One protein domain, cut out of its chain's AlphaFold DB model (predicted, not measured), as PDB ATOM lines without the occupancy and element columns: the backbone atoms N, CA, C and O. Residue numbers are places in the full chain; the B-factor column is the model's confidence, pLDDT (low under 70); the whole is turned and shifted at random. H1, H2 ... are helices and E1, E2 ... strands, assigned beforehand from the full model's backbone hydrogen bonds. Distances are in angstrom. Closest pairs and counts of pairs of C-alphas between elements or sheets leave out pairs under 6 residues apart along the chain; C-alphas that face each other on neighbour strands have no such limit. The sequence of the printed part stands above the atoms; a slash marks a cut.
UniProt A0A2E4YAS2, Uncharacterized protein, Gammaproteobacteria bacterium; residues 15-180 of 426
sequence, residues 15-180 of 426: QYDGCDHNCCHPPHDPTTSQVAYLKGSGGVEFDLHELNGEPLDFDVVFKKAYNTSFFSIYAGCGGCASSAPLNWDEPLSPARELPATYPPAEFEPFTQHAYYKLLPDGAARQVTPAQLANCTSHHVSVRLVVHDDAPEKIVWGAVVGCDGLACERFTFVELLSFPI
ATOM      1  N   GLN A  15      25.263  51.764 -12.011       45.81
ATOM      2  CA  GLN A  15      24.150  50.840 -12.091       45.81
ATOM      3  C   GLN A  15      24.691  49.504 -11.620       45.81
ATOM      4  O   GLN A  15      25.877  49.210 -11.768       45.81
ATOM      5  N   TYR A  16      23.804  48.717 -11.046       53.00
ATOM      6  CA  TYR A  16      24.080  47.385 -10.559       53.00
ATOM      7  C   TYR A  16      24.310  46.438 -11.749       53.00
ATOM      8  O   TYR A  16      23.503  45.569 -12.067       53.00
ATOM      9  N   ASP A  17      25.398  46.660 -12.482       47.66
ATOM     10  CA  ASP A  17      25.944  45.685 -13.407       47.66
ATOM     11  C   ASP A  17      26.358  44.484 -12.535       47.66
ATOM     12  O   ASP A  17      27.159  44.631 -11.614       47.66
ATOM     13  N   GLY A  18      25.753  43.316 -12.771       57.69
ATOM     14  CA  GLY A  18      25.953  42.130 -11.926       57.69
ATOM     15  C   GLY A  18      24.829  41.826 -10.932       57.69
ATOM     16  O   GLY A  18      25.083  41.133  -9.953       57.69
ATOM     17  N   CYS A  19      23.595  42.300 -11.158       73.19
ATOM     18  CA  CYS A  19      22.463  41.768 -10.397       73.19
ATOM     19  C   CYS A  19      22.196  40.307 -10.775       73.19
ATOM     20  O   CYS A  19      21.589  40.029 -11.818       73.19
ATOM     21  N   ASP A  20      22.585  39.378  -9.913       70.81
ATOM     22  CA  ASP A  20      22.210  37.982 -10.070       70.81
ATOM     23  C   ASP A  20      20.732  37.825  -9.694       70.81
ATOM     24  O   ASP A  20      20.304  38.112  -8.580       70.81
ATOM     25  N   HIS A  21      19.912  37.404 -10.660       72.50
ATOM     26  CA  HIS A  21      18.478  37.154 -10.464       72.50
ATOM     27  C   HIS A  21      17.665  38.357  -9.925       72.50
ATOM     28  O   HIS A  21      16.767  38.170  -9.110       72.50
ATOM     29  N   ASN A  22      17.931  39.583 -10.408       75.00
ATOM     30  CA  ASN A  22      17.310  40.838  -9.923       75.00
ATOM     31  C   ASN A  22      17.608  41.164  -8.441       75.00
ATOM     32  O   ASN A  22      16.901  41.978  -7.839       75.00
ATOM     33  N   CYS A  23      18.641  40.552  -7.863       83.56
ATOM     34  CA  CYS A  23      19.215  40.943  -6.586       83.56
ATOM     35  C   CYS A  23      20.484  41.743  -6.823       83.56
ATOM     36  O   CYS A  23      21.379  41.284  -7.528       83.56
ATOM     37  N   CYS A  24      20.547  42.945  -6.268       85.62
ATOM     38  CA  CYS A  24      21.595  43.893  -6.583       85.62
ATOM     39  C   CYS A  24      22.345  44.325  -5.317       85.62
ATOM     40  O   CYS A  24      21.719  44.754  -4.350       85.62
ATOM     41  N   HIS A  25      23.678  44.274  -5.350       85.94
ATOM     42  CA  HIS A  25      24.535  44.783  -4.275       85.94
ATOM     43  C   HIS A  25      25.049  46.177  -4.639       85.94
ATOM     44  O   HIS A  25      25.753  46.319  -5.647       85.94
ATOM     45  N   PRO A  26      24.663  47.221  -3.895       79.62
ATOM     46  CA  PRO A  26      25.108  48.572  -4.186       79.62
ATOM     47  C   PRO A  26      26.607  48.730  -3.930       79.62
ATOM     48  O   PRO A  26      27.143  48.108  -3.019       79.62
ATOM     49  N   PRO A  27      27.309  49.552  -4.723       75.00
ATOM     50  CA  PRO A  27      28.755  49.712  -4.587       75.00
ATOM     51  C   PRO A  27      29.165  50.689  -3.482       75.00
ATOM     52  O   PRO A  27      30.346  50.754  -3.143       75.00
ATOM     53  N   HIS A  28      28.216  51.464  -2.953       78.75
ATOM     54  CA  HIS A  28      28.435  52.403  -1.861       78.75
ATOM     55  C   HIS A  28      27.678  51.965  -0.612       78.75
ATOM     56  O   HIS A  28      26.684  51.239  -0.694       78.75
ATOM     57  N   ASP A  29      28.135  52.469   0.532       81.88
ATOM     58  CA  ASP A  29      27.482  52.256   1.817       81.88
ATOM     59  C   ASP A  29      25.997  52.693   1.799       81.88
ATOM     60  O   ASP A  29      25.593  53.556   1.012       81.88
ATOM     61  N   PRO A  30      25.157  52.125   2.681       80.44
ATOM     62  CA  PRO A  30      23.743  52.490   2.790       80.44
ATOM     63  C   PRO A  30      23.505  53.934   3.267       80.44
ATOM     64  O   PRO A  30      22.354  54.357   3.341       80.44
ATOM     65  N   THR A  31      24.553  54.698   3.599       78.88
ATOM     66  CA  THR A  31      24.436  56.117   3.980       78.88
ATOM     67  C   THR A  31      24.545  57.064   2.786       78.88
ATOM     68  O   THR A  31      24.140  58.224   2.873       78.88
ATOM     69  N   THR A  32      25.047  56.567   1.657       78.75
ATOM     70  CA  THR A  32      25.177  57.306   0.405       78.75
ATOM     71  C   THR A  32      23.918  57.128  -0.440       78.75
ATOM     72  O   THR A  32      23.491  56.002  -0.689       78.75
ATOM     73  N   SER A  33      23.334  58.242  -0.903       78.44
ATOM     74  CA  SER A  33      22.145  58.226  -1.767       78.44
ATOM     75  C   SER A  33      22.428  57.499  -3.086       78.44
ATOM     76  O   SER A  33      23.303  57.902  -3.856       78.44
ATOM     77  N   GLN A  34      21.694  56.418  -3.346       80.75
ATOM     78  CA  GLN A  34      21.830  55.594  -4.548       80.75
ATOM     79  C   GLN A  34      20.500  54.945  -4.943       80.75
ATOM     80  O   GLN A  34      19.622  54.738  -4.106       80.75
ATOM     81  N   VAL A  35      20.341  54.625  -6.234       82.69
ATOM     82  CA  VAL A  35      19.090  54.078  -6.785       82.69
ATOM     83  C   VAL A  35      19.308  52.858  -7.680       82.69
ATOM     84  O   VAL A  35      20.052  52.912  -8.662       82.69
ATOM     85  N   ALA A  36      18.596  51.766  -7.378       84.25
ATOM     86  CA  ALA A  36      18.581  50.525  -8.152       84.25
ATOM     87  C   ALA A  36      17.334  50.387  -9.006       84.25
ATOM     88  O   ALA A  36      16.267  50.047  -8.496       84.25
ATOM     89  N   TYR A  37      17.466  50.591 -10.314       84.44
ATOM     90  CA  TYR A  37      16.357  50.385 -11.240       84.44
ATOM     91  C   TYR A  37      16.157  48.899 -11.545       84.44
ATOM     92  O   TYR A  37      17.037  48.227 -12.081       84.44
ATOM     93  N   LEU A  38      14.963  48.407 -11.235       85.44
ATOM     94  CA  LEU A  38      14.577  47.005 -11.266       85.44
ATOM     95  C   LEU A  38      13.284  46.800 -12.063       85.44
ATOM     96  O   LEU A  38      12.484  47.710 -12.304       85.44
ATOM     97  N   LYS A  39      13.089  45.558 -12.514       86.50
ATOM     98  CA  LYS A  39      11.999  45.163 -13.408       86.50
ATOM     99  C   LYS A  39      11.379  43.844 -12.953       86.50
ATOM    100  O   LYS A  39      11.984  42.787 -13.133       86.50
ATOM    101  N   GLY A  40      10.123  43.890 -12.523       87.94
ATOM    102  CA  GLY A  40       9.446  42.766 -11.881       87.94
ATOM    103  C   GLY A  40       9.880  42.619 -10.421       87.94
ATOM    104  O   GLY A  40      10.300  43.596  -9.800       87.94
ATOM    105  N   SER A  41       9.795  41.399  -9.891       89.12
ATOM    106  CA  SER A  41      10.287  41.096  -8.546       89.12
ATOM    107  C   SER A  41      11.810  41.230  -8.479       89.12
ATOM    108  O   SER A  41      12.510  40.851  -9.423       89.12
ATOM    109  N   GLY A  42      12.315  41.769  -7.374       88.62
ATOM    110  CA  GLY A  42      13.744  41.991  -7.159       88.62
ATOM    111  C   GLY A  42      14.029  42.710  -5.846       88.62
ATOM    112  O   GLY A  42      13.120  42.930  -5.040       88.62
ATOM    113  N   GLY A  43      15.278  43.116  -5.647       89.56
ATOM    114  CA  GLY A  43      15.655  43.930  -4.501       89.56
ATOM    115  C   GLY A  43      17.108  44.371  -4.491       89.56
ATOM    116  O   GLY A  43      17.899  44.000  -5.358       89.56
ATOM    117  N   VAL A  44      17.432  45.164  -3.477       89.88
ATOM    118  CA  VAL A  44      18.801  45.530  -3.109       89.88
ATOM    119  C   VAL A  44      19.170  44.890  -1.784       89.88
ATOM    120  O   VAL A  44      18.314  44.760  -0.906       89.88
ATOM    121  N   GLU A  45      20.431  44.506  -1.649       89.75
ATOM    122  CA  GLU A  45      20.982  43.857  -0.463       89.75
ATOM    123  C   GLU A  45      22.258  44.558  -0.004       89.75
ATOM    124  O   GLU A  45      23.111  44.910  -0.816       89.75
ATOM    125  N   PHE A  46      22.364  44.737   1.309       88.75
ATOM    126  CA  PHE A  46      23.499  45.330   2.002       88.75
ATOM    127  C   PHE A  46      23.946  44.404   3.115       88.75
ATOM    128  O   PHE A  46      23.127  43.708   3.732       88.75
ATOM    129  N   ASP A  47      25.224  44.475   3.455       89.00
ATOM    130  CA  ASP A  47      25.698  43.792   4.640       89.00
ATOM    131  C   ASP A  47      25.335  44.601   5.889       89.00
ATOM    132  O   ASP A  47      25.556  45.807   5.980       89.00
ATOM    133  N   LEU A  48      24.809  43.928   6.914       88.44
ATOM    134  CA  LEU A  48      24.348  44.571   8.149       88.44
ATOM    135  C   LEU A  48      25.451  45.393   8.838       88.44
ATOM    136  O   LEU A  48      25.164  46.383   9.510       88.44
ATOM    137  N   HIS A  49      26.711  44.986   8.687       89.44
ATOM    138  CA  HIS A  49      27.845  45.691   9.278       89.44
ATOM    139  C   HIS A  49      28.099  47.064   8.632       89.44
ATOM    140  O   HIS A  49      28.623  47.947   9.304       89.44
ATOM    141  N   GLU A  50      27.687  47.279   7.379       88.50
ATOM    142  CA  GLU A  50      27.863  48.550   6.661       88.50
ATOM    143  C   GLU A  50      26.971  49.663   7.222       88.50
ATOM    144  O   GLU A  50      27.310  50.841   7.125       88.50
ATOM    145  N   LEU A  51      25.862  49.297   7.875       86.38
ATOM    146  CA  LEU A  51      24.976  50.252   8.541       86.38
ATOM    147  C   LEU A  51      25.617  50.910   9.766       86.38
ATOM    148  O   LEU A  51      25.161  51.966  10.184       86.38
ATOM    149  N   ASN A  52      26.646  50.308  10.376       87.31
ATOM    150  CA  ASN A  52      27.347  50.856  11.550       87.31
ATOM    151  C   ASN A  52      26.430  51.297  12.716       87.31
ATOM    152  O   ASN A  52      26.791  52.166  13.508       87.31
ATOM    153  N   GLY A  53      25.251  50.681  12.854       85.69
ATOM    154  CA  GLY A  53      24.269  51.029  13.887       85.69
ATOM    155  C   GLY A  53      23.352  52.207  13.541       85.69
ATOM    156  O   GLY A  53      22.537  52.582  14.380       85.69
ATOM    157  N   GLU A  54      23.437  52.753  12.330       88.88
ATOM    158  CA  GLU A  54      22.471  53.711  11.792       88.88
ATOM    159  C   GLU A  54      21.236  52.983  11.226       88.88
ATOM    160  O   GLU A  54      21.319  51.813  10.826       88.88
ATOM    161  N   PRO A  55      20.054  53.626  11.214       90.00
ATOM    162  CA  PRO A  55      18.897  53.079  10.522       90.00
ATOM    163  C   PRO A  55      19.140  53.049   9.009       90.00
ATOM    164  O   PRO A  55      19.696  53.984   8.438       90.00
ATOM    165  N   LEU A  56      18.654  51.999   8.349       90.56
ATOM    166  CA  LEU A  56      18.556  51.982   6.892       90.56
ATOM    167  C   LEU A  56      17.376  52.868   6.487       90.56
ATOM    168  O   LEU A  56      16.229  52.514   6.773       90.56
ATOM    169  N   ASP A  57      17.661  53.995   5.846       91.31
ATOM    170  CA  ASP A  57      16.658  54.854   5.218       91.31
ATOM    171  C   ASP A  57      16.525  54.474   3.741       91.31
ATOM    172  O   ASP A  57      17.524  54.359   3.024       91.31
ATOM    173  N   PHE A  58      15.301  54.199   3.301       92.12
ATOM    174  CA  PHE A  58      15.030  53.767   1.938       92.12
ATOM    175  C   PHE A  58      13.681  54.273   1.436       92.12
ATOM    176  O   PHE A  58      12.723  54.429   2.187       92.12
ATOM    177  N   ASP A  59      13.568  54.429   0.126       91.69
ATOM    178  CA  ASP A  59      12.303  54.659  -0.556       91.69
ATOM    179  C   ASP A  59      12.158  53.712  -1.752       91.69
ATOM    180  O   ASP A  59      13.107  53.081  -2.226       91.69
ATOM    181  N   VAL A  60      10.930  53.596  -2.237       92.75
ATOM    182  CA  VAL A  60      10.596  52.845  -3.437       92.75
ATOM    183  C   VAL A  60       9.920  53.789  -4.411       92.75
ATOM    184  O   VAL A  60       8.834  54.309  -4.151       92.75
ATOM    185  N   VAL A  61      10.567  53.987  -5.556       92.94
ATOM    186  CA  VAL A  61      10.083  54.881  -6.604       92.94
ATOM    187  C   VAL A  61       9.558  54.097  -7.796       92.94
ATOM    188  O   VAL A  61      10.103  53.062  -8.170       92.94
ATOM    189  N   PHE A  62       8.511  54.598  -8.441       93.56
ATOM    190  CA  PHE A  62       7.926  53.971  -9.622       93.56
ATOM    191  C   PHE A  62       7.905  54.916 -10.811       93.56
ATOM    192  O   PHE A  62       7.569  56.088 -10.684       93.56
ATOM    193  N   LYS A  63       8.156  54.373 -12.005       88.31
ATOM    194  CA  LYS A  63       8.047  55.126 -13.267       88.31
ATOM    195  C   LYS A  63       6.634  55.680 -13.516       88.31
ATOM    196  O   LYS A  63       6.461  56.682 -14.204       88.31
ATOM    197  N   LYS A  64       5.614  54.989 -13.008       91.88
ATOM    198  CA  LYS A  64       4.203  55.375 -13.085       91.88
ATOM    199  C   LYS A  64       3.452  54.862 -11.861       91.88
ATOM    200  O   LYS A  64       3.955  53.985 -11.168       91.88
ATOM    201  N   ALA A  65       2.247  55.364 -11.626       93.62
ATOM    202  CA  ALA A  65       1.386  54.820 -10.584       93.62
ATOM    203  C   ALA A  65       0.938  53.397 -10.967       93.62
ATOM    204  O   ALA A  65       0.302  53.202 -12.006       93.62
ATOM    205  N   TYR A  66       1.279  52.414 -10.136       94.31
ATOM    206  CA  TYR A  66       0.797  51.035 -10.244       94.31
ATOM    207  C   TYR A  66      -0.298  50.800  -9.203       94.31
ATOM    208  O   TYR A  66      -0.393  51.531  -8.227       94.31
ATOM    209  N   ASN A  67      -1.144  49.785  -9.368       94.75
ATOM    210  CA  ASN A  67      -2.030  49.409  -8.269       94.75
ATOM    211  C   ASN A  67      -1.189  48.752  -7.163       94.75
ATOM    212  O   ASN A  67      -0.469  47.789  -7.433       94.75
ATOM    213  N   THR A  68      -1.283  49.258  -5.932       94.44
ATOM    214  CA  THR A  68      -0.567  48.710  -4.771       94.44
ATOM    215  C   THR A  68      -1.012  47.293  -4.422       94.44
ATOM    216  O   THR A  68      -0.280  46.583  -3.750       94.44
ATOM    217  N   SER A  69      -2.156  46.830  -4.941       94.62
ATOM    218  CA  SER A  69      -2.586  45.435  -4.817       94.62
ATOM    219  C   SER A  69      -1.831  44.456  -5.720       94.62
ATOM    220  O   SER A  69      -2.146  43.277  -5.668       94.62
ATOM    221  N   PHE A  70      -0.926  44.914  -6.592       95.06
ATOM    222  CA  PHE A  70      -0.154  44.050  -7.501       95.06
ATOM    223  C   PHE A  70       1.247  43.723  -6.982       95.06
ATOM    224  O   PHE A  70       2.004  43.026  -7.661       95.06
ATOM    225  N   PHE A  71       1.624  44.240  -5.813       94.06
ATOM    226  CA  PHE A  71       2.934  43.982  -5.239       94.06
ATOM    227  C   PHE A  71       2.964  44.146  -3.720       94.06
ATOM    228  O   PHE A  71       2.197  44.907  -3.138       94.06
ATOM    229  N   SER A  72       3.953  43.506  -3.102       92.69
ATOM    230  CA  SER A  72       4.309  43.688  -1.695       92.69
ATOM    231  C   SER A  72       5.736  44.201  -1.564       92.69
ATOM    232  O   SER A  72       6.615  43.804  -2.333       92.69
ATOM    233  N   ILE A  73       5.978  45.049  -0.563       91.75
ATOM    234  CA  ILE A  73       7.315  45.554  -0.234       91.75
ATOM    235  C   ILE A  73       7.772  44.987   1.095       91.75
ATOM    236  O   ILE A  73       7.034  45.003   2.081       91.75
ATOM    237  N   TYR A  74       9.023  44.547   1.118       90.88
ATOM    238  CA  TYR A  74       9.683  44.008   2.294       90.88
ATOM    239  C   TYR A  74      10.978  44.773   2.532       90.88
ATOM    240  O   TYR A  74      11.714  45.054   1.588       90.88
ATOM    241  N   ALA A  75      11.245  45.118   3.789       90.38
ATOM    242  CA  ALA A  75      12.475  45.791   4.180       90.38
ATOM    243  C   ALA A  75      12.906  45.335   5.575       90.38
ATOM    244  O   ALA A  75      12.193  45.598   6.553       90.38
ATOM    245  N   GLY A  76      14.048  44.653   5.656       89.12
ATOM    246  CA  GLY A  76      14.538  44.035   6.888       89.12
ATOM    247  C   GLY A  76      15.571  42.935   6.645       89.12
ATOM    248  O   GLY A  76      16.232  42.921   5.608       89.12
ATOM    249  N   CYS A  77      15.699  42.021   7.610       84.50
ATOM    250  CA  CYS A  77      16.639  40.898   7.543       84.50
ATOM    251  C   CYS A  77      16.414  40.004   6.316       84.50
ATOM    252  O   CYS A  77      15.273  39.650   5.997       84.50
ATOM    253  N   GLY A  78      17.516  39.590   5.697       78.88
ATOM    254  CA  GLY A  78      17.571  38.607   4.619       78.88
ATOM    255  C   GLY A  78      18.228  39.159   3.360       78.88
ATOM    256  O   GLY A  78      18.407  40.370   3.224       78.88
ATOM    257  N   GLY A  79      18.550  38.262   2.431       74.31
ATOM    258  CA  GLY A  79      19.119  38.603   1.128       74.31
ATOM    259  C   GLY A  79      18.090  38.615  -0.004       74.31
ATOM    260  O   GLY A  79      16.986  38.081   0.133       74.31
ATOM    261  N   CYS A  80      18.437  39.225  -1.136       71.69
ATOM    262  CA  CYS A  80      17.633  39.174  -2.357       71.69
ATOM    263  C   CYS A  80      17.995  37.991  -3.279       71.69
ATOM    264  O   CYS A  80      17.231  37.704  -4.201       71.69
ATOM    265  N   ALA A  81      19.086  37.260  -3.004       55.41
ATOM    266  CA  ALA A  81      19.501  36.072  -3.747       55.41
ATOM    267  C   ALA A  81      19.584  34.827  -2.849       55.41
ATOM    268  O   ALA A  81      20.355  34.768  -1.897       55.41
ATOM    269  N   SER A  82      18.878  33.755  -3.211       45.53
ATOM    270  CA  SER A  82      19.450  32.420  -3.028       45.53
ATOM    271  C   SER A  82      19.017  31.518  -4.179       45.53
ATOM    272  O   SER A  82      17.873  31.528  -4.623       45.53
ATOM    273  N   SER A  83      19.977  30.785  -4.724       39.22
ATOM    274  CA  SER A  83      19.949  29.997  -5.961       39.22
ATOM    275  C   SER A  83      19.109  28.702  -5.898       39.22
ATOM    276  O   SER A  83      19.416  27.710  -6.557       39.22
ATOM    277  N   ALA A  84      18.018  28.702  -5.134       41.41
ATOM    278  CA  ALA A  84      17.054  27.609  -4.973       41.41
ATOM    279  C   ALA A  84      15.627  28.187  -5.136       41.41
ATOM    280  O   ALA A  84      15.514  29.414  -5.117       41.41
ATOM    281  N   PRO A  85      14.547  27.397  -5.365       43.38
ATOM    282  CA  PRO A  85      13.203  27.959  -5.552       43.38
ATOM    283  C   PRO A  85      12.935  28.927  -4.411       43.38
ATOM    284  O   PRO A  85      13.006  28.510  -3.263       43.38
ATOM    285  N   LEU A  86      12.783  30.204  -4.775       46.22
ATOM    286  CA  LEU A  86      12.979  31.359  -3.910       46.22
ATOM    287  C   LEU A  86      12.568  31.053  -2.465       46.22
ATOM    288  O   LEU A  86      11.378  31.082  -2.151       46.22
ATOM    289  N   ASN A  87      13.537  30.752  -1.593       43.91
ATOM    290  CA  ASN A  87      13.288  30.710  -0.156       43.91
ATOM    291  C   ASN A  87      13.133  32.167   0.295       43.91
ATOM    292  O   ASN A  87      14.012  32.756   0.917       43.91
ATOM    293  N   TRP A  88      11.983  32.748  -0.055       51.69
ATOM    294  CA  TRP A  88      11.427  33.972   0.510       51.69
ATOM    295  C   TRP A  88      11.080  33.798   1.997       51.69
ATOM    296  O   TRP A  88      10.513  34.705   2.586       51.69
ATOM    297  N   ASP A  89      11.396  32.655   2.612       50.25
ATOM    298  CA  ASP A  89      11.115  32.353   4.017       50.25
ATOM    299  C   ASP A  89      11.851  33.296   4.996       50.25
ATOM    300  O   ASP A  89      11.468  33.400   6.160       50.25
ATOM    301  N   GLU A  90      12.847  34.053   4.520       51.91
ATOM    302  CA  GLU A  90      13.234  35.345   5.096       51.91
ATOM    303  C   GLU A  90      12.808  36.452   4.119       51.91
ATOM    304  O   GLU A  90      13.491  36.702   3.126       51.91
ATOM    305  N   PRO A  91      11.709  37.162   4.400       52.59
ATOM    306  CA  PRO A  91      11.830  38.211   5.392       52.59
ATOM    307  C   PRO A  91      11.147  37.819   6.696       52.59
ATOM    308  O   PRO A  91       9.957  37.531   6.748       52.59
ATOM    309  N   LEU A  92      11.890  37.950   7.793       57.41
ATOM    310  CA  LEU A  92      11.316  37.959   9.144       57.41
ATOM    311  C   LEU A  92      10.407  39.184   9.383       57.41
ATOM    312  O   LEU A  92       9.791  39.305  10.441       57.41
ATOM    313  N   SER A  93      10.345  40.115   8.424       67.88
ATOM    314  CA  SER A  93       9.559  41.341   8.503       67.88
ATOM    315  C   SER A  93       8.243  41.206   7.726       67.88
ATOM    316  O   SER A  93       8.247  40.730   6.587       67.88
ATOM    317  N   PRO A  94       7.106  41.632   8.311       77.56
ATOM    318  CA  PRO A  94       5.850  41.703   7.580       77.56
ATOM    319  C   PRO A  94       5.974  42.679   6.406       77.56
ATOM    320  O   PRO A  94       6.794  43.604   6.433       77.56
ATOM    321  N   ALA A  95       5.130  42.483   5.392       82.31
ATOM    322  CA  ALA A  95       5.020  43.435   4.296       82.31
ATOM    323  C   ALA A  95       4.730  44.837   4.852       82.31
ATOM    324  O   ALA A  95       3.961  45.000   5.805       82.31
ATOM    325  N   ARG A  96       5.368  45.846   4.260       87.19
ATOM    326  CA  ARG A  96       5.137  47.241   4.629       87.19
ATOM    327  C   ARG A  96       3.704  47.625   4.275       87.19
ATOM    328  O   ARG A  96       3.189  47.241   3.227       87.19
ATOM    329  N   GLU A  97       3.072  48.394   5.155       90.44
ATOM    330  CA  GLU A  97       1.777  48.994   4.862       90.44
ATOM    331  C   GLU A  97       1.956  50.016   3.738       90.44
ATOM    332  O   GLU A  97       2.769  50.937   3.840       90.44
ATOM    333  N   LEU A  98       1.233  49.809   2.640       92.38
ATOM    334  CA  LEU A  98       1.314  50.665   1.465       92.38
ATOM    335  C   LEU A  98       0.225  51.736   1.535       92.38
ATOM    336  O   LEU A  98      -0.907  51.428   1.920       92.38
ATOM    337  N   PRO A  99       0.511  52.986   1.137       91.00
ATOM    338  CA  PRO A  99      -0.527  54.000   1.080       91.00
ATOM    339  C   PRO A  99      -1.576  53.652   0.019       91.00
ATOM    340  O   PRO A  99      -1.285  53.044  -1.011       91.00
ATOM    341  N   ALA A 100      -2.812  54.099   0.248       87.94
ATOM    342  CA  ALA A 100      -3.909  53.912  -0.703       87.94
ATOM    343  C   ALA A 100      -3.721  54.720  -2.001       87.94
ATOM    344  O   ALA A 100      -4.276  54.373  -3.042       87.94
ATOM    345  N   THR A 101      -2.961  55.816  -1.938       89.00
ATOM    346  CA  THR A 101      -2.725  56.731  -3.059       89.00
ATOM    347  C   THR A 101      -1.284  57.210  -3.062       89.00
ATOM    348  O   THR A 101      -0.723  57.481  -2.001       89.00
ATOM    349  N   TYR A 102      -0.721  57.388  -4.254       90.69
ATOM    350  CA  TYR A 102       0.607  57.970  -4.415       90.69
ATOM    351  C   TYR A 102       0.591  59.485  -4.163       90.69
ATOM    352  O   TYR A 102      -0.390  60.148  -4.521       90.69
ATOM    353  N   PRO A 103       1.679  60.055  -3.616       90.12
ATOM    354  CA  PRO A 103       1.939  61.484  -3.723       90.12
ATOM    355  C   PRO A 103       2.063  61.917  -5.201       90.12
ATOM    356  O   PRO A 103       2.215  61.073  -6.092       90.12
ATOM    357  N   PRO A 104       1.984  63.229  -5.493       90.62
ATOM    358  CA  PRO A 104       2.255  63.752  -6.830       90.62
ATOM    359  C   PRO A 104       3.623  63.299  -7.349       90.62
ATOM    360  O   PRO A 104       4.563  63.148  -6.572       90.62
ATOM    361  N   ALA A 105       3.734  63.109  -8.664       91.50
ATOM    362  CA  ALA A 105       4.998  62.718  -9.270       91.50
ATOM    363  C   ALA A 105       6.058  63.811  -9.086       91.50
ATOM    364  O   ALA A 105       5.789  65.002  -9.289       91.50
ATOM    365  N   GLU A 106       7.269  63.380  -8.758       89.00
ATOM    366  CA  GLU A 106       8.450  64.225  -8.679       89.00
ATOM    367  C   GLU A 106       9.217  64.184 -10.000       89.00
ATOM    368  O   GLU A 106       9.163  63.200 -10.742       89.00
ATOM    369  N   PHE A 107       9.906  65.282 -10.314       84.75
ATOM    370  CA  PHE A 107      10.750  65.397 -11.497       84.75
ATOM    371  C   PHE A 107      12.209  65.484 -11.075       84.75
ATOM    372  O   PHE A 107      12.580  66.422 -10.374       84.75
ATOM    373  N   GLU A 108      13.030  64.554 -11.559       81.44
ATOM    374  CA  GLU A 108      14.476  64.595 -11.375       81.44
ATOM    375  C   GLU A 108      15.113  65.366 -12.539       81.44
ATOM    376  O   GLU A 108      15.189  64.831 -13.654       81.44
ATOM    377  N   PRO A 109      15.569  66.618 -12.344       71.25
ATOM    378  CA  PRO A 109      16.042  67.455 -13.444       71.25
ATOM    379  C   PRO A 109      17.261  66.888 -14.152       71.25
ATOM    380  O   PRO A 109      17.405  67.046 -15.365       71.25
ATOM    381  N   PHE A 110      18.143  66.239 -13.400       70.38
ATOM    382  CA  PHE A 110      19.431  65.841 -13.929       70.38
ATOM    383  C   PHE A 110      19.342  64.584 -14.793       70.38
ATOM    384  O   PHE A 110      19.998  64.488 -15.825       70.38
ATOM    385  N   THR A 111      18.493  63.637 -14.406       73.38
ATOM    386  CA  THR A 111      18.245  62.399 -15.161       73.38
ATOM    387  C   THR A 111      16.959  62.446 -15.987       73.38
ATOM    388  O   THR A 111      16.614  61.460 -16.639       73.38
ATOM    389  N   GLN A 112      16.271  63.593 -15.970       76.56
ATOM    390  CA  GLN A 112      15.139  63.956 -16.823       76.56
ATOM    391  C   GLN A 112      13.997  62.937 -16.813       76.56
ATOM    392  O   GLN A 112      13.356  62.677 -17.835       76.56
ATOM    393  N   HIS A 113      13.741  62.338 -15.655       82.38
ATOM    394  CA  HIS A 113      12.647  61.401 -15.485       82.38
ATOM    395  C   HIS A 113      11.697  61.873 -14.396       82.38
ATOM    396  O   HIS A 113      12.053  62.640 -13.504       82.38
ATOM    397  N   ALA A 114      10.464  61.405 -14.510       87.69
ATOM    398  CA  ALA A 114       9.444  61.596 -13.506       87.69
ATOM    399  C   ALA A 114       9.199  60.267 -12.797       87.69
ATOM    400  O   ALA A 114       9.257  59.206 -13.432       87.69
ATOM    401  N   TYR A 115       8.939  60.325 -11.499       90.69
ATOM    402  CA  TYR A 115       8.689  59.140 -10.695       90.69
ATOM    403  C   TYR A 115       7.697  59.421  -9.570       90.69
ATOM    404  O   TYR A 115       7.491  60.556  -9.153       90.69
ATOM    405  N   TYR A 116       7.069  58.358  -9.086       92.88
ATOM    406  CA  TYR A 116       6.209  58.374  -7.913       92.88
ATOM    407  C   TYR A 116       6.965  57.771  -6.740       92.88
ATOM    408  O   TYR A 116       7.313  56.591  -6.802       92.88
ATOM    409  N   LYS A 117       7.180  58.548  -5.679       92.06
ATOM    410  CA  LYS A 117       7.579  58.001  -4.378       92.06
ATOM    411  C   LYS A 117       6.418  57.217  -3.795       92.06
ATOM    412  O   LYS A 117       5.272  57.647  -3.914       92.06
ATOM    413  N   LEU A 118       6.683  56.062  -3.202       93.38
ATOM    414  CA  LEU A 118       5.628  55.269  -2.583       93.38
ATOM    415  C   LEU A 118       5.545  55.502  -1.084       93.38
ATOM    416  O   LEU A 118       4.439  55.624  -0.571       93.38
ATOM    417  N   LEU A 119       6.667  55.530  -0.371       91.50
ATOM    418  CA  LEU A 119       6.629  55.610   1.085       91.50
ATOM    419  C   LEU A 119       6.637  57.078   1.526       91.50
ATOM    420  O   LEU A 119       7.410  57.866   0.980       91.50
ATOM    421  N   PRO A 120       5.801  57.480   2.501       88.81
ATOM    422  CA  PRO A 120       5.883  58.818   3.077       88.81
ATOM    423  C   PRO A 120       7.185  58.981   3.870       88.81
ATOM    424  O   PRO A 120       7.715  58.003   4.399       88.81
ATOM    425  N   ASP A 121       7.671  60.216   3.990       86.56
ATOM    426  CA  ASP A 121       8.877  60.520   4.764       86.56
ATOM    427  C   ASP A 121       8.746  60.057   6.232       86.56
ATOM    428  O   ASP A 121       7.658  60.040   6.819       86.56
ATOM    429  N   GLY A 122       9.877  59.717   6.855       87.50
ATOM    430  CA  GLY A 122       9.955  59.350   8.271       87.50
ATOM    431  C   GLY A 122       9.920  57.841   8.523       87.50
ATOM    432  O   GLY A 122      10.558  57.061   7.822       87.50
ATOM    433  N   ALA A 123       9.197  57.405   9.561       87.62
ATOM    434  CA  ALA A 123       9.298  56.038  10.089       87.62
ATOM    435  C   ALA A 123       8.911  54.929   9.086       87.62
ATOM    436  O   ALA A 123       9.360  53.792   9.229       87.62
ATOM    437  N   ALA A 124       8.103  55.243   8.068       88.75
ATOM    438  CA  ALA A 124       7.728  54.286   7.026       88.75
ATOM    439  C   ALA A 124       8.927  53.841   6.167       88.75
ATOM    440  O   ALA A 124       8.957  52.688   5.735       88.75
ATOM    441  N   ARG A 125       9.913  54.730   5.985       90.12
ATOM    442  CA  ARG A 125      11.146  54.527   5.211       90.12
ATOM    443  C   ARG A 125      12.307  53.945   6.008       90.12
ATOM    444  O   ARG A 125      13.336  53.607   5.443       90.12
ATOM    445  N   GLN A 126      12.153  53.804   7.323       91.50
ATOM    446  CA  GLN A 126      13.258  53.399   8.183       91.50
ATOM    447  C   GLN A 126      13.182  51.923   8.579       91.50
ATOM    448  O   GLN A 126      12.132  51.381   8.956       91.50
ATOM    449  N   VAL A 127      14.344  51.272   8.527       90.62
ATOM    450  CA  VAL A 127      14.615  50.006   9.206       90.62
ATOM    451  C   VAL A 127      15.620  50.270  10.318       90.62
ATOM    452  O   VAL A 127      16.794  50.540  10.080       90.62
ATOM    453  N   THR A 128      15.143  50.230  11.555       91.00
ATOM    454  CA  THR A 128      15.962  50.550  12.726       91.00
ATOM    455  C   THR A 128      16.912  49.406  13.088       91.00
ATOM    456  O   THR A 128      16.561  48.237  12.904       91.00
ATOM    457  N   PRO A 129      18.060  49.695  13.724       86.44
ATOM    458  CA  PRO A 129      18.973  48.660  14.215       86.44
ATOM    459  C   PRO A 129      18.294  47.652  15.152       86.44
ATOM    460  O   PRO A 129      18.622  46.472  15.140       86.44
ATOM    461  N   ALA A 130      17.298  48.089  15.932       86.94
ATOM    462  CA  ALA A 130      16.526  47.209  16.809       86.94
ATOM    463  C   ALA A 130      15.727  46.148  16.030       86.94
ATOM    464  O   ALA A 130      15.629  45.008  16.477       86.94
ATOM    465  N   GLN A 131      15.194  46.499  14.854       86.75
ATOM    466  CA  GLN A 131      14.519  45.551  13.958       86.75
ATOM    467  C   GLN A 131      15.508  44.584  13.293       86.75
ATOM    468  O   GLN A 131      15.107  43.500  12.876       86.75
ATOM    469  N   LEU A 132      16.786  44.963  13.221       86.25
ATOM    470  CA  LEU A 132      17.861  44.184  12.608       86.25
ATOM    471  C   LEU A 132      18.699  43.382  13.619       86.25
ATOM    472  O   LEU A 132      19.525  42.563  13.226       86.25
ATOM    473  N   ALA A 133      18.478  43.570  14.925       82.94
ATOM    474  CA  ALA A 133      19.297  42.977  15.986       82.94
ATOM    475  C   ALA A 133      19.321  41.435  15.973       82.94
ATOM    476  O   ALA A 133      20.280  40.833  16.448       82.94
ATOM    477  N   ASN A 134      18.287  40.805  15.405       81.38
ATOM    478  CA  ASN A 134      18.155  39.352  15.293       81.38
ATOM    479  C   ASN A 134      18.350  38.836  13.853       81.38
ATOM    480  O   ASN A 134      17.925  37.721  13.554       81.38
ATOM    481  N   CYS A 135      18.954  39.619  12.947       80.62
ATOM    482  CA  CYS A 135      19.226  39.153  11.585       80.62
ATOM    483  C   CYS A 135      20.311  38.066  11.582       80.62
ATOM    484  O   CYS A 135      21.503  38.362  11.645       80.62
ATOM    485  N   THR A 136      19.906  36.803  11.452       80.88
ATOM    486  CA  THR A 136      20.822  35.658  11.309       80.88
ATOM    487  C   THR A 136      21.511  35.605   9.952       80.88
ATOM    488  O   THR A 136      22.585  35.024   9.837       80.88
ATOM    489  N   SER A 137      20.911  36.216   8.932       77.31
ATOM    490  CA  SER A 137      21.442  36.264   7.571       77.31
ATOM    491  C   SER A 137      22.611  37.225   7.394       77.31
ATOM    492  O   SER A 137      23.239  37.175   6.351       77.31
ATOM    493  N   HIS A 138      22.920  38.092   8.366       84.62
ATOM    494  CA  HIS A 138      23.924  39.165   8.240       84.62
ATOM    495  C   HIS A 138      23.671  40.183   7.114       84.62
ATOM    496  O   HIS A 138      24.466  41.107   6.953       84.62
ATOM    497  N   HIS A 139      22.546  40.072   6.411       86.75
ATOM    498  CA  HIS A 139      22.161  40.943   5.311       86.75
ATOM    499  C   HIS A 139      20.853  41.668   5.629       86.75
ATOM    500  O   HIS A 139      19.954  41.129   6.289       86.75
ATOM    501  N   VAL A 140      20.751  42.900   5.145       88.38
ATOM    502  CA  VAL A 140      19.523  43.694   5.127       88.38
ATOM    503  C   VAL A 140      19.161  43.981   3.680       88.38
ATOM    504  O   VAL A 140      20.024  44.253   2.850       88.38
ATOM    505  N   SER A 141      17.877  43.923   3.357       90.00
ATOM    506  CA  SER A 141      17.428  44.128   1.983       90.00
ATOM    507  C   SER A 141      16.125  44.894   1.898       90.00
ATOM    508  O   SER A 141      15.288  44.832   2.799       90.00
ATOM    509  N   VAL A 142      15.956  45.581   0.769       91.56
ATOM    510  CA  VAL A 142      14.706  46.212   0.333       91.56
ATOM    511  C   VAL A 142      14.255  45.488  -0.923       91.56
ATOM    512  O   VAL A 142      14.993  45.417  -1.906       91.56
ATOM    513  N   ARG A 143      13.052  44.918  -0.893       89.62
ATOM    514  CA  ARG A 143      12.554  44.029  -1.946       89.62
ATOM    515  C   ARG A 143      11.134  44.378  -2.334       89.62
ATOM    516  O   ARG A 143      10.315  44.726  -1.485       89.62
ATOM    517  N   LEU A 144      10.842  44.178  -3.610       91.81
ATOM    518  CA  LEU A 144       9.494  44.216  -4.151       91.81
ATOM    519  C   LEU A 144       9.167  42.847  -4.737       91.81
ATOM    520  O   LEU A 144       9.916  42.314  -5.559       91.81
ATOM    521  N   VAL A 145       8.030  42.295  -4.325       90.56
ATOM    522  CA  VAL A 145       7.479  41.047  -4.853       90.56
ATOM    523  C   VAL A 145       6.243  41.385  -5.661       90.56
ATOM    524  O   VAL A 145       5.257  41.852  -5.102       90.56
ATOM    525  N   VAL A 146       6.301  41.158  -6.970       90.62
ATOM    526  CA  VAL A 146       5.151  41.308  -7.866       90.62
ATOM    527  C   VAL A 146       4.268  40.071  -7.748       90.62
ATOM    528  O   VAL A 146       4.778  38.950  -7.756       90.62
ATOM    529  N   HIS A 147       2.962  40.276  -7.629       91.88
ATOM    530  CA  HIS A 147       1.979  39.199  -7.571       91.88
ATOM    531  C   HIS A 147       1.666  38.639  -8.965       91.88
ATOM    532  O   HIS A 147       1.783  39.339  -9.972       91.88
ATOM    533  N   ASP A 148       1.246  37.374  -9.022       90.56
ATOM    534  CA  ASP A 148       0.973  36.662 -10.280       90.56
ATOM    535  C   ASP A 148      -0.175  37.281 -11.101       90.56
ATOM    536  O   ASP A 148      -0.271  37.060 -12.307       90.56
ATOM    537  N   ASP A 149      -1.050  38.060 -10.461       92.38
ATOM    538  CA  ASP A 149      -2.190  38.744 -11.075       92.38
ATOM    539  C   ASP A 149      -1.846  40.134 -11.641       92.38
ATOM    540  O   ASP A 149      -2.715  40.796 -12.219       92.38
ATOM    541  N   ALA A 150      -0.591  40.580 -11.524       93.19
ATOM    542  CA  ALA A 150      -0.153  41.851 -12.085       93.19
ATOM    543  C   ALA A 150      -0.295  41.842 -13.626       93.19
ATOM    544  O   ALA A 150       0.348  41.042 -14.311       93.19
ATOM    545  N   PRO A 151      -1.083  42.759 -14.221       94.62
ATOM    546  CA  PRO A 151      -1.362  42.753 -15.660       94.62
ATOM    547  C   PRO A 151      -0.165  43.206 -16.505       94.62
ATOM    548  O   PRO A 151      -0.177  43.088 -17.731       94.62
ATOM    549  N   GLU A 152       0.857  43.773 -15.868       92.69
ATOM    550  CA  GLU A 152       2.029  44.315 -16.528       92.69
ATOM    551  C   GLU A 152       3.280  44.212 -15.660       92.69
ATOM    552  O   GLU A 152       3.226  44.057 -14.441       92.69
ATOM    553  N   LYS A 153       4.441  44.347 -16.305       90.12
ATOM    554  CA  LYS A 153       5.724  44.333 -15.610       90.12
ATOM    555  C   LYS A 153       5.921  45.638 -14.840       90.12
ATOM    556  O   LYS A 153       6.022  46.704 -15.444       90.12
ATOM    557  N   ILE A 154       6.047  45.532 -13.521       90.56
ATOM    558  CA  ILE A 154       6.314  46.675 -12.645       90.56
ATOM    559  C   ILE A 154       7.773  47.120 -12.802       90.56
ATOM    560  O   ILE A 154       8.701  46.323 -12.663       90.56
ATOM    561  N   VAL A 155       7.965  48.400 -13.117       91.12
ATOM    562  CA  VAL A 155       9.272  49.070 -13.190       91.12
ATOM    563  C   VAL A 155       9.412  49.981 -11.981       91.12
ATOM    564  O   VAL A 155       8.593  50.892 -11.812       91.12
ATOM    565  N   TRP A 156      10.436  49.741 -11.171       91.88
ATOM    566  CA  TRP A 156      10.624  50.412  -9.890       91.88
ATOM    567  C   TRP A 156      12.102  50.664  -9.591       91.88
ATOM    568  O   TRP A 156      12.976  50.104 -10.248       91.88
ATOM    569  N   GLY A 157      12.367  51.566  -8.655       89.88
ATOM    570  CA  GLY A 157      13.689  51.921  -8.171       89.88
ATOM    571  C   GLY A 157      13.752  51.748  -6.658       89.88
ATOM    572  O   GLY A 157      12.910  52.314  -5.964       89.88
ATOM    573  N   ALA A 158      14.714  50.983  -6.146       90.50
ATOM    574  CA  ALA A 158      15.036  51.008  -4.720       90.50
ATOM    575  C   ALA A 158      15.976  52.189  -4.472       90.50
ATOM    576  O   ALA A 158      17.104  52.165  -4.962       90.50
ATOM    577  N   VAL A 159      15.508  53.218  -3.772       88.44
ATOM    578  CA  VAL A 159      16.328  54.362  -3.358       88.44
ATOM    579  C   VAL A 159      16.803  54.088  -1.943       88.44
ATOM    580  O   VAL A 159      15.991  53.757  -1.086       88.44
ATOM    581  N   VAL A 160      18.100  54.187  -1.693       86.81
ATOM    582  CA  VAL A 160      18.679  53.982  -0.362       86.81
ATOM    583  C   VAL A 160      19.603  55.136  -0.034       86.81
ATOM    584  O   VAL A 160      20.275  55.648  -0.927       86.81
ATOM    585  N   GLY A 161      19.626  55.520   1.236       80.06
ATOM    586  CA  GLY A 161      20.393  56.644   1.748       80.06
ATOM    587  C   GLY A 161      19.479  57.718   2.322       80.06
ATOM    588  O   GLY A 161      18.256  57.650   2.216       80.06
ATOM    589  N   CYS A 162      20.085  58.710   2.966       68.94
ATOM    590  CA  CYS A 162      19.336  59.794   3.583       68.94
ATOM    591  C   CYS A 162      18.869  60.837   2.563       68.94
ATOM    592  O   CYS A 162      19.563  61.146   1.593       68.94
ATOM    593  N   ASP A 163      17.682  61.384   2.825       64.44
ATOM    594  CA  ASP A 163      17.027  62.362   1.962       64.44
ATOM    595  C   ASP A 163      17.802  63.693   1.887       64.44
ATOM    596  O   ASP A 163      18.286  64.241   2.887       64.44
ATOM    597  N   GLY A 164      17.881  64.232   0.673       57.44
ATOM    598  CA  GLY A 164      18.412  65.551   0.363       57.44
ATOM    599  C   GLY A 164      19.938  65.689   0.290       57.44
ATOM    600  O   GLY A 164      20.738  64.778   0.510       57.44
ATOM    601  N   LEU A 165      20.352  66.931   0.021       57.00
ATOM    602  CA  LEU A 165      21.744  67.344  -0.215       57.00
ATOM    603  C   LEU A 165      22.704  67.071   0.959       57.00
ATOM    604  O   LEU A 165      23.914  67.234   0.814       57.00
ATOM    605  N   ALA A 166      22.192  66.705   2.138       56.88
ATOM    606  CA  ALA A 166      23.016  66.410   3.308       56.88
ATOM    607  C   ALA A 166      23.847  65.124   3.131       56.88
ATOM    608  O   ALA A 166      24.944  65.027   3.694       56.88
ATOM    609  N   CYS A 167      23.344  64.178   2.332       61.84
ATOM    610  CA  CYS A 167      23.950  62.861   2.124       61.84
ATOM    611  C   CYS A 167      24.420  62.606   0.690       61.84
ATOM    612  O   CYS A 167      25.215  61.699   0.454       61.84
ATOM    613  N   GLU A 168      24.011  63.446  -0.260       62.38
ATOM    614  CA  GLU A 168      24.542  63.467  -1.622       62.38
ATOM    615  C   GLU A 168      25.983  64.002  -1.643       62.38
ATOM    616  O   GLU A 168      26.262  65.163  -1.953       62.38
ATOM    617  N   ARG A 169      26.936  63.143  -1.278       64.69
ATOM    618  CA  ARG A 169      28.369  63.436  -1.351       64.69
ATOM    619  C   ARG A 169      28.956  62.815  -2.603       64.69
ATOM    620  O   ARG A 169      29.593  61.774  -2.542       64.69
ATOM    621  N   PHE A 170      28.779  63.492  -3.728       66.31
ATOM    622  CA  PHE A 170      29.461  63.098  -4.953       66.31
ATOM    623  C   PHE A 170      30.896  63.623  -4.951       66.31
ATOM    624  O   PHE A 170      31.159  64.823  -4.831       66.31
ATOM    625  N   THR A 171      31.850  62.719  -5.122       71.81
ATOM    626  CA  THR A 171      33.211  63.071  -5.504       71.81
ATOM    627  C   THR A 171      33.203  63.740  -6.879       71.81
ATOM    628  O   THR A 171      32.321  63.522  -7.710       71.81
ATOM    629  N   PHE A 172      34.234  64.533  -7.177       67.38
ATOM    630  CA  PHE A 172      34.385  65.124  -8.510       67.38
ATOM    631  C   PHE A 172      34.383  64.065  -9.628       67.38
ATOM    632  O   PHE A 172      33.894  64.331 -10.720       67.38
ATOM    633  N   VAL A 173      34.894  62.857  -9.360       72.88
ATOM    634  CA  VAL A 173      34.917  61.752 -10.330       72.88
ATOM    635  C   VAL A 173      33.515  61.186 -10.570       72.88
ATOM    636  O   VAL A 173      33.159  60.934 -11.717       72.88
ATOM    637  N   GLU A 174      32.690  61.046  -9.532       69.38
ATOM    638  CA  GLU A 174      31.283  60.639  -9.676       69.38
ATOM    639  C   GLU A 174      30.453  61.716 -10.383       69.38
ATOM    640  O   GLU A 174      29.621  61.414 -11.235       69.38
ATOM    641  N   LEU A 175      30.748  62.994 -10.140       68.75
ATOM    642  CA  LEU A 175      30.146  64.084 -10.910       68.75
ATOM    643  C   LEU A 175      30.533  64.053 -12.388       68.75
ATOM    644  O   LEU A 175      29.797  64.622 -13.188       68.75
ATOM    645  N   LEU A 176      31.653  63.418 -12.762       67.94
ATOM    646  CA  LEU A 176      32.062  63.192 -14.154       67.94
ATOM    647  C   LEU A 176      31.421  61.947 -14.783       67.94
ATOM    648  O   LEU A 176      31.501  61.784 -16.001       67.94
ATOM    649  N   SER A 177      30.782  61.071 -14.007       70.56
ATOM    650  CA  SER A 177      30.034  59.931 -14.550       70.56
ATOM    651  C   SER A 177      28.554  60.253 -14.792       70.56
ATOM    652  O   SER A 177      27.828  59.443 -15.367       70.56
ATOM    653  N   PHE A 178      28.112  61.466 -14.449       68.69
ATOM    654  CA  PHE A 178      26.703  61.850 -14.379       68.69
ATOM    655  C   PHE A 178      25.876  61.623 -15.685       68.69
ATOM    656  O   PHE A 178      24.888  60.894 -15.661       68.69
ATOM    657  N   PRO A 179      26.265  62.116 -16.877       68.06
ATOM    658  CA  PRO A 179      25.662  61.823 -18.174       68.06
ATOM    659  C   PRO A 179      25.591  60.352 -18.539       68.06
ATOM    660  O   PRO A 179      24.713  59.980 -19.310       68.06
ATOM    661  N   ILE A 180      26.484  59.506 -18.024       71.06
ATOM    662  CA  ILE A 180      26.347  58.070 -18.259       71.06
ATOM    663  C   ILE A 180      25.111  57.553 -17.512       71.06
ATOM    664  O   ILE A 180      24.379  56.749 -18.084       71.06
TER     665      ILE A 180
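What this domain is: This is residues 15 to 180 of the 426 residues of an uncharacterized protein of Gammaproteobacteria bacterium (UniProt A0A2E4YAS2). Amid little regular structure, two sheets make a sandwich, face to face: strongly twisted E1 E8 E3 E6 E5, and E2 E7 E4, both antiparallel. H1 and H2 graze the smaller sheet; residues 171 to 177 stick out. The 166 printed residues, 60 in named elements, run E1 E2 H1 E3 E4 E5 E6 H2 E7 E8 H3, mostly strand; compact, radius of gyration of the C-alphas 15.4 A, spans 41 by 38 by 31 A.

How they stand to each other: Look at E8, residues 155 to 160: N 158 is 3.0 A from O 36 of E1, residues 34 to 39, and N 157 is 2.8 A from O 61 of E3, residues 56 to 62. N 116 of E6, residues 113 to 117, is 2.8 A from O 62; E6 forms a hairpin with E5, residues 106 to 108, N 108 to O 113 2.9 A. Next, E7, residues 139 to 146, has N 142 3.0 A from O 44 of E2, residues 42 to 47, and N 143 2.8 A from O 74 of E4, residues 71 to 77. The closest C-alphas of E2 and E8, Val 44 and Ala 158, are 6.8 A apart. H1, residues 48 to 51, H2, residues 129 to 132, and H3, residues 172 to 175, are too short for O i to N i+4 pairs; each has its one O i to N i+3 pair within range.

Where its parts are: Find C-alpha 34, beginning E1, at (21.830, 55.594, -4.548), and C-alpha 175, ending H3, at (30.146, 64.084, -10.910). E7 runs 21.5 A, bending by 50 degrees at residue 142.

The domain as a whole: The printed part has no cut; links E4 to E5, E6 to H2 and E8 to H3 are long. The model's pLDDT is under 70 in 32 residues, among them 81 to 93.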